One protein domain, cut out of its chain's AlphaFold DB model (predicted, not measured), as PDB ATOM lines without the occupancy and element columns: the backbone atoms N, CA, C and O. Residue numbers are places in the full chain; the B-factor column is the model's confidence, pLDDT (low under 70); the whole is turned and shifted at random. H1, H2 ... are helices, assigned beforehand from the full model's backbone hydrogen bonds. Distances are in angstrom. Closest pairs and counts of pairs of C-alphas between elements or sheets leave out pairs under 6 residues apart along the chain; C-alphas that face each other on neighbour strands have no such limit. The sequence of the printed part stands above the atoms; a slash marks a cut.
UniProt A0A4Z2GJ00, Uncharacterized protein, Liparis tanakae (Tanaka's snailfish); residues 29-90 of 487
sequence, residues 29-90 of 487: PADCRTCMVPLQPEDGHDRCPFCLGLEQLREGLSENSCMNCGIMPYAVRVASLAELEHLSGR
ATOM      1  N   PRO A  29      39.313  17.270  60.163       75.69
ATOM      2  CA  PRO A  29      38.007  16.618  60.043       75.69
ATOM      3  C   PRO A  29      37.405  16.731  58.629       75.69
ATOM      4  O   PRO A  29      36.339  16.184  58.378       75.69
ATOM      5  N   ALA A  30      38.091  17.425  57.718       89.00
ATOM      6  CA  ALA A  30      37.749  17.592  56.321       89.00
ATOM      7  C   ALA A  30      38.445  16.597  55.373       89.00
ATOM      8  O   ALA A  30      38.336  16.799  54.177       89.00
ATOM      9  N   ASP A  31      39.157  15.561  55.833       96.12
ATOM     10  CA  ASP A  31      39.809  14.594  54.930       96.12
ATOM     11  C   ASP A  31      39.170  13.200  55.006       96.12
ATOM     12  O   ASP A  31      38.839  12.692  56.079       96.12
ATOM     13  N   CYS A  32      39.040  12.542  53.853       96.00
ATOM     14  CA  CYS A  32      38.506  11.191  53.746       96.00
ATOM     15  C   CYS A  32      39.380  10.218  54.535       96.00
ATOM     16  O   CYS A  32      40.559  10.034  54.237       96.00
ATOM     17  N   ARG A  33      38.785   9.490  55.477       95.62
ATOM     18  CA  ARG A  33      39.507   8.561  56.352       95.62
ATOM     19  C   ARG A  33      40.181   7.401  55.611       95.62
ATOM     20  O   ARG A  33      41.117   6.803  56.139       95.62
ATOM     21  N   THR A  34      39.708   7.068  54.410       96.06
ATOM     22  CA  THR A  34      40.234   5.952  53.609       96.06
ATOM     23  C   THR A  34      41.304   6.403  52.618       96.06
ATOM     24  O   THR A  34      42.387   5.827  52.593       96.06
ATOM     25  N   CYS A  35      41.019   7.414  51.791       96.50
ATOM     26  CA  CYS A  35      41.918   7.837  50.709       96.50
ATOM     27  C   CYS A  35      42.622   9.177  50.957       96.50
ATOM     28  O   CYS A  35      43.414   9.593  50.117       96.50
ATOM     29  N   MET A  36      42.355   9.841  52.087       95.94
ATOM     30  CA  MET A  36      42.911  11.150  52.462       95.94
ATOM     31  C   MET A  36      42.597  12.275  51.461       95.94
ATOM     32  O   MET A  36      43.267  13.303  51.451       95.94
ATOM     33  N   VAL A  37      41.587  12.089  50.601       95.19
ATOM     34  CA  VAL A  37      41.074  13.140  49.711       95.19
ATOM     35  C   VAL A  37      40.262  14.139  50.540       95.19
ATOM     36  O   VAL A  37      39.424  13.684  51.323       95.19
ATOM     37  N   PRO A  38      40.458  15.457  50.358       95.31
ATOM     38  CA  PRO A  38      39.638  16.468  51.010       95.31
ATOM     39  C   PRO A  38      38.154  16.254  50.704       95.31
ATOM     40  O   PRO A  38      37.750  16.190  49.542       95.31
ATOM     41  N   LEU A  39      37.364  16.119  51.757       94.19
ATOM     42  CA  LEU A  39      35.917  16.033  51.742       94.19
ATOM     43  C   LEU A  39      35.322  17.424  51.622       94.19
ATOM     44  O   LEU A  39      35.783  18.385  52.249       94.19
ATOM     45  N   GLN A  40      34.266  17.508  50.832       91.75
ATOM     46  CA  GLN A  40      33.411  18.675  50.838       91.75
ATOM     47  C   GLN A  40      32.575  18.663  52.128       91.75
ATOM     48  O   GLN A  40      32.214  17.592  52.627       91.75
ATOM     49  N   PRO A  41      32.250  19.831  52.706       88.62
ATOM     50  CA  PRO A  41      31.413  19.896  53.902       88.62
ATOM     51  C   PRO A  41      30.021  19.274  53.685       88.62
ATOM     52  O   PRO A  41      29.376  18.858  54.646       88.62
ATOM     53  N   GLU A  42      29.580  19.162  52.432       88.62
ATOM     54  CA  GLU A  42      28.322  18.541  52.029       88.62
ATOM     55  C   GLU A  42      28.377  17.005  51.966       88.62
ATOM     56  O   GLU A  42      27.322  16.380  51.872       88.62
ATOM     57  N   ASP A  43      29.560  16.378  52.053       88.81
ATOM     58  CA  ASP A  43      29.704  14.923  51.888       88.81
ATOM     59  C   ASP A  43      29.045  14.120  53.030       88.81
ATOM     60  O   ASP A  43      28.774  12.927  52.884       88.81
ATOM     61  N   GLY A  44      28.775  14.748  54.183       88.19
ATOM     62  CA  GLY A  44      28.016  14.173  55.307       88.19
ATOM     63  C   GLY A  44      28.653  12.960  56.011       88.19
ATOM     64  O   GLY A  44      28.186  12.546  57.070       88.19
ATOM     65  N   HIS A  45      29.729  12.400  55.457       92.25
ATOM     66  CA  HIS A  45      30.445  11.215  55.926       92.25
ATOM     67  C   HIS A  45      31.923  11.512  56.188       92.25
ATOM     68  O   HIS A  45      32.483  12.459  55.657       92.25
ATOM     69  N   ASP A  46      32.593  10.629  56.936       94.56
ATOM     70  CA  ASP A  46      34.056  10.619  57.097       94.56
ATOM     71  C   ASP A  46      34.787   9.975  55.900       94.56
ATOM     72  O   ASP A  46      35.995   9.727  55.943       94.56
ATOM     73  N   ARG A  47      34.056   9.667  54.825       95.12
ATOM     74  CA  ARG A  47      34.544   9.014  53.608       95.12
ATOM     75  C   ARG A  47      33.977   9.719  52.386       95.12
ATOM     76  O   ARG A  47      32.807  10.076  52.376       95.12
ATOM     77  N   CYS A  48      34.796   9.856  51.347       94.88
ATOM     78  CA  CYS A  48      34.357  10.451  50.090       94.88
ATOM     79  C   CYS A  48      33.408   9.491  49.351       94.88
ATOM     80  O   CYS A  48      33.456   8.280  49.614       94.88
ATOM     81  N   PRO A  49      32.608   9.980  48.386       93.56
ATOM     82  CA  PRO A  49      31.670   9.145  47.631       93.56
ATOM     83  C   PRO A  49      32.321   7.886  47.033       93.56
ATOM     84  O   PRO A  49      31.774   6.788  47.118       93.56
ATOM     85  N   PHE A  50      33.556   8.009  46.538       94.62
ATOM     86  CA  PHE A  50      34.338   6.890  46.005       94.62
ATOM     87  C   PHE A  50      34.673   5.808  47.036       94.62
ATOM     88  O   PHE A  50      34.680   4.623  46.712       94.62
ATOM     89  N   CYS A  51      34.967   6.196  48.279       95.88
ATOM     90  CA  CYS A  51      35.314   5.263  49.353       95.88
ATOM     91  C   CYS A  51      34.097   4.742  50.128       95.88
ATOM     92  O   CYS A  51      34.223   3.739  50.833       95.88
ATOM     93  N   LEU A  52      32.951   5.419  50.032       94.12
ATOM     94  CA  LEU A  52      31.660   4.910  50.502       94.12
ATOM     95  C   LEU A  52      31.211   3.706  49.673       94.12
ATOM     96  O   LEU A  52      30.703   2.734  50.226       94.12
ATOM     97  N   GLY A  53      31.476   3.751  48.369       94.62
ATOM     98  CA  GLY A  53      31.090   2.705  47.439       94.62
ATOM     99  C   GLY A  53      29.666   2.887  46.919       94.62
ATOM    100  O   GLY A  53      28.841   3.613  47.474       94.62
ATOM    101  N   LEU A  54      29.402   2.204  45.811       95.75
ATOM    102  CA  LEU A  54      28.200   2.390  45.005       95.75
ATOM    103  C   LEU A  54      26.930   1.965  45.764       95.75
ATOM    104  O   LEU A  54      25.919   2.664  45.727       95.75
ATOM    105  N   GLU A  55      27.011   0.892  46.554       95.81
ATOM    106  CA  GLU A  55      25.842   0.377  47.278       95.81
ATOM    107  C   GLU A  55      25.415   1.269  48.439       95.81
ATOM    108  O   GLU A  55      24.221   1.435  48.675       95.81
ATOM    109  N   GLN A  56      26.367   1.927  49.106       95.38
ATOM    110  CA  GLN A  56      26.045   2.874  50.172       95.38
ATOM    111  C   GLN A  56      25.385   4.141  49.616       95.38
ATOM    112  O   GLN A  56      24.484   4.691  50.244       95.38
ATOM    113  N   LEU A  57      25.796   4.592  48.424       95.00
ATOM    114  CA  LEU A  57      25.153   5.718  47.742       95.00
ATOM    115  C   LEU A  57      23.744   5.361  47.260       95.00
ATOM    116  O   LEU A  57      22.840   6.184  47.394       95.00
ATOM    117  N   ARG A  58      23.526   4.130  46.778       96.94
ATOM    118  CA  ARG A  58      22.180   3.624  46.455       96.94
ATOM    119  C   ARG A  58      21.290   3.536  47.690       96.94
ATOM    120  O   ARG A  58      20.151   3.991  47.643       96.94
ATOM    121  N   GLU A  59      21.809   3.026  48.808       96.38
ATOM    122  CA  GLU A  59      21.099   3.043  50.094       96.38
ATOM    123  C   GLU A  59      20.801   4.483  50.541       96.38
ATOM    124  O   GLU A  59      19.710   4.770  51.033       96.38
ATOM    125  N   GLY A  60      21.719   5.417  50.281       95.56
ATOM    126  CA  GLY A  60      21.538   6.847  50.521       95.56
ATOM    127  C   GLY A  60      20.397   7.492  49.723       95.56
ATOM    128  O   GLY A  60      19.878   8.527  50.140       95.56
ATOM    129  N   LEU A  61      19.982   6.897  48.601       96.62
ATOM    130  CA  LEU A  61      18.807   7.327  47.833       96.62
ATOM    131  C   LEU A  61      17.506   6.649  48.275       96.62
ATOM    132  O   LEU A  61      16.433   7.073  47.852       96.62
ATOM    133  N   SER A  62      17.584   5.614  49.111       96.75
ATOM    134  CA  SER A  62      16.400   4.946  49.642       96.75
ATOM    135  C   SER A  62      15.728   5.775  50.742       96.75
ATOM    136  O   SER A  62      16.349   6.637  51.369       96.75
ATOM    137  N   GLU A  63      14.462   5.471  51.035       94.44
ATOM    138  CA  GLU A  63      13.746   6.045  52.186       94.44
ATOM    139  C   GLU A  63      14.431   5.716  53.526       94.44
ATOM    140  O   GLU A  63      14.298   6.468  54.489       94.44
ATOM    141  N   ASN A  64      15.227   4.641  53.565       95.06
ATOM    142  CA  ASN A  64      15.977   4.186  54.735       95.06
ATOM    143  C   ASN A  64      17.460   4.599  54.679       95.06
ATOM    144  O   ASN A  64      18.328   3.863  55.147       95.06
ATOM    145  N   SER A  65      17.773   5.765  54.105       95.31
ATOM    146  CA  SER A  65      19.145   6.286  54.086       95.31
ATOM    147  C   SER A  65      19.721   6.398  55.505       95.31
ATOM    148  O   SER A  65      19.029   6.843  56.428       95.31
ATOM    149  N   CYS A  66      20.992   6.027  55.705       94.69
ATOM    150  CA  CYS A  66      21.627   6.207  57.011       94.69
ATOM    151  C   CYS A  66      21.646   7.699  57.405       94.69
ATOM    152  O   CYS A  66      21.651   8.573  56.534       94.69
ATOM    153  N   MET A  67      21.700   8.008  58.707       93.88
ATOM    154  CA  MET A  67      21.626   9.399  59.194       93.88
ATOM    155  C   MET A  67      22.640  10.333  58.521       93.88
ATOM    156  O   MET A  67      22.319  11.484  58.250       93.88
ATOM    157  N   ASN A  68      23.832   9.827  58.204       93.75
ATOM    158  CA  ASN A  68      24.886  10.596  57.545       93.75
ATOM    159  C   ASN A  68      24.592  10.828  56.052       93.75
ATOM    160  O   ASN A  68      24.766  11.942  55.563       93.75
ATOM    161  N   CYS A  69      24.049   9.829  55.344       93.19
ATOM    162  CA  CYS A  69      23.575  10.006  53.967       93.19
ATOM    163  C   CYS A  69      22.435  11.029  53.912       93.19
ATOM    164  O   CYS A  69      22.374  11.821  52.975       93.19
ATOM    165  N   GLY A  70      21.558  11.038  54.921       93.44
ATOM    166  CA  GLY A  70      20.439  11.975  55.027       93.44
ATOM    167  C   GLY A  70      20.860  13.448  55.106       93.44
ATOM    168  O   GLY A  70      20.095  14.306  54.670       93.44
ATOM    169  N   ILE A  71      22.071  13.738  55.602       92.62
ATOM    170  CA  ILE A  71      22.631  15.099  55.689       92.62
ATOM    171  C   ILE A  71      23.041  15.621  54.304       92.62
ATOM    172  O   ILE A  71      22.866  16.806  54.019       92.62
ATOM    173  N   MET A  72      23.556  14.750  53.434       91.81
ATOM    174  CA  MET A  72      23.956  15.124  52.077       91.81
ATOM    175  C   MET A  72      22.716  15.519  51.254       91.81
ATOM    176  O   MET A  72      21.733  14.781  51.263       91.81
ATOM    177  N   PRO A  73      22.708  16.631  50.500       93.56
ATOM    178  CA  PRO A  73      21.561  16.989  49.666       93.56
ATOM    179  C   PRO A  73      21.226  15.894  48.642       93.56
ATOM    180  O   PRO A  73      22.121  15.318  48.025       93.56
ATOM    181  N   TYR A  74      19.933  15.645  48.397       94.69
ATOM    182  CA  TYR A  74      19.479  14.605  47.456       94.69
ATOM    183  C   TYR A  74      20.138  14.729  46.071       94.69
ATOM    184  O   TYR A  74      20.584  13.735  45.506       94.69
ATOM    185  N   ALA A  75      20.264  15.956  45.551       94.75
ATOM    186  CA  ALA A  75      20.907  16.216  44.263       94.75
ATOM    187  C   ALA A  75      22.383  15.779  44.228       94.75
ATOM    188  O   ALA A  75      22.827  15.234  43.220       94.75
ATOM    189  N   VAL A  76      23.121  15.960  45.329       93.44
ATOM    190  CA  VAL A  76      24.525  15.532  45.445       93.44
ATOM    191  C   VAL A  76      24.603  14.007  45.468       93.44
ATOM    192  O   VAL A  76      25.378  13.436  44.711       93.44
ATOM    193  N   ARG A  77      23.723  13.333  46.226       94.62
ATOM    194  CA  ARG A  77      23.661  11.860  46.251       94.62
ATOM    195  C   ARG A  77      23.421  11.263  44.863       94.62
ATOM    196  O   ARG A  77      24.092  10.306  44.486       94.62
ATOM    197  N   VAL A  78      22.491  11.838  44.095       96.44
ATOM    198  CA  VAL A  78      22.189  11.392  42.724       96.44
ATOM    199  C   VAL A  78      23.370  11.640  41.784       96.44
ATOM    200  O   VAL A  78      23.730  10.744  41.023       96.44
ATOM    201  N   ALA A  79      23.993  12.821  41.848       94.81
ATOM    202  CA  ALA A  79      25.150  13.150  41.018       94.81
ATOM    203  C   ALA A  79      26.338  12.218  41.305       94.81
ATOM    204  O   ALA A  79      26.891  11.622  40.383       94.81
ATOM    205  N   SER A  80      26.669  12.009  42.582       93.88
ATOM    206  CA  SER A  80      27.746  11.104  42.987       93.88
ATOM    207  C   SER A  80      27.485   9.657  42.576       93.88
ATOM    208  O   SER A  80      28.414   8.968  42.156       93.88
ATOM    209  N   LEU A  81      26.234   9.186  42.670       96.44
ATOM    210  CA  LEU A  81      25.878   7.851  42.195       96.44
ATOM    211  C   LEU A  81      26.072   7.736  40.679       96.44
ATOM    212  O   LEU A  81      26.697   6.780  40.230       96.44
ATOM    213  N   ALA A  82      25.596   8.714  39.903       96.56
ATOM    214  CA  ALA A  82      25.745   8.715  38.449       96.56
ATOM    215  C   ALA A  82      27.225   8.708  38.024       96.56
ATOM    216  O   ALA A  82      27.621   7.928  37.158       96.56
ATOM    217  N   GLU A  83      28.068   9.523  38.664       94.69
ATOM    218  CA  GLU A  83      29.515   9.548  38.410       94.69
ATOM    219  C   GLU A  83      30.180   8.195  38.695       94.69
ATOM    220  O   GLU A  83      30.982   7.705  37.893       94.69
ATOM    221  N   LEU A  84      29.824   7.559  39.814       94.50
ATOM    222  CA  LEU A  84      30.349   6.247  40.180       94.50
ATOM    223  C   LEU A  84      29.853   5.138  39.255       94.50
ATOM    224  O   LEU A  84      30.650   4.291  38.861       94.50
ATOM    225  N   GLU A  85      28.587   5.162  38.843       95.56
ATOM    226  CA  GLU A  85      28.042   4.207  37.872       95.56
ATOM    227  C   GLU A  85      28.730   4.329  36.507       95.56
ATOM    228  O   GLU A  85      29.082   3.311  35.903       95.56
ATOM    229  N   HIS A  86      29.021   5.551  36.052       94.00
ATOM    230  CA  HIS A  86      29.789   5.775  34.827       94.00
ATOM    231  C   HIS A  86      31.219   5.227  34.914       94.00
ATOM    232  O   HIS A  86      31.736   4.680  33.935       94.00
ATOM    233  N   LEU A  87      31.867   5.347  36.073       91.50
ATOM    234  CA  LEU A  87      33.225   4.845  36.276       91.50
ATOM    235  C   LEU A  87      33.263   3.321  36.434       91.50
ATOM    236  O   LEU A  87      34.140   2.675  35.857       91.50
ATOM    237  N   SER A  88      32.288   2.739  37.133       89.38
ATOM    238  CA  SER A  88      32.138   1.289  37.265       89.38
ATOM    239  C   SER A  88      31.838   0.622  35.923       89.38
ATOM    240  O   SER A  88      32.524  -0.330  35.556       89.38
ATOM    241  N   GLY A  89      30.918   1.176  35.126       84.19
ATOM    242  CA  GLY A  89      30.612   0.646  33.792       84.19
ATOM    243  C   GLY A  89      31.794   0.714  32.817       84.19
ATOM    244  O   GLY A  89      31.883  -0.080  31.883       84.19
ATOM    245  N   ARG A  90      32.746   1.629  33.041       80.56
ATOM    246  CA  ARG A  90      33.968   1.728  32.231       80.56
ATOM    247  C   ARG A  90      35.026   0.696  32.623       80.56
ATOM    248  O   ARG A  90      35.796   0.281  31.760       80.56
TER     249      ARG A  90
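What this domain is: This is residues 29 to 90 of the 487 residues of an uncharacterized protein of Liparis tanakae (Tanaka's snailfish) (UniProt A0A4Z2GJ00). Two helices, H2 and the longer H4, lie side by side, and the looped stretch 29 to 48 forms a head beyond short H1. Short H3 sits by the end of H2 at Gly 60. The 62 printed residues hold four named helices, H1 to H4 in chain order, and no named strand: all helix, compact, radius of gyration of the C-alphas 10.9 A, spans 29 by 27 by 16 A.

Where its parts are: Residues 29 to 48 have no named element. H1 is residues 49 to 52, from C-alpha 49 at (31.670, 9.145, 47.631). H2, residues 54 to 61, measures 11.0 A. H3 is residues 67 to 71. H4, residues 74 to 90, measures 24.6 A and ends at C-alpha 90 (33.968, 1.728, 32.231).

How they stand to each other: H2 and H4 touch at a shallow tilt of 24 degrees, opposite ways; their closest C-alphas, Leu 57 and Leu 81, are 6.0 A apart. H3 only just touches H2, with 3 pairs of C-alphas within 8 A, the closest Gly 60 and Cys 69 at 5.1 A. H1 is close but not clearly touching H4; H1 and H3 are apart. In H2, H3 and H4 every O i to N i+4 pair is within hydrogen-bond range; H1 is too short for one.

The domain as a whole: The C-alphas farthest apart, Pro 29 and Arg 90, are 31.8 A apart. The printed part has no cut, its three links between helices are tight, and no printed residue is under 70 in pLDDT.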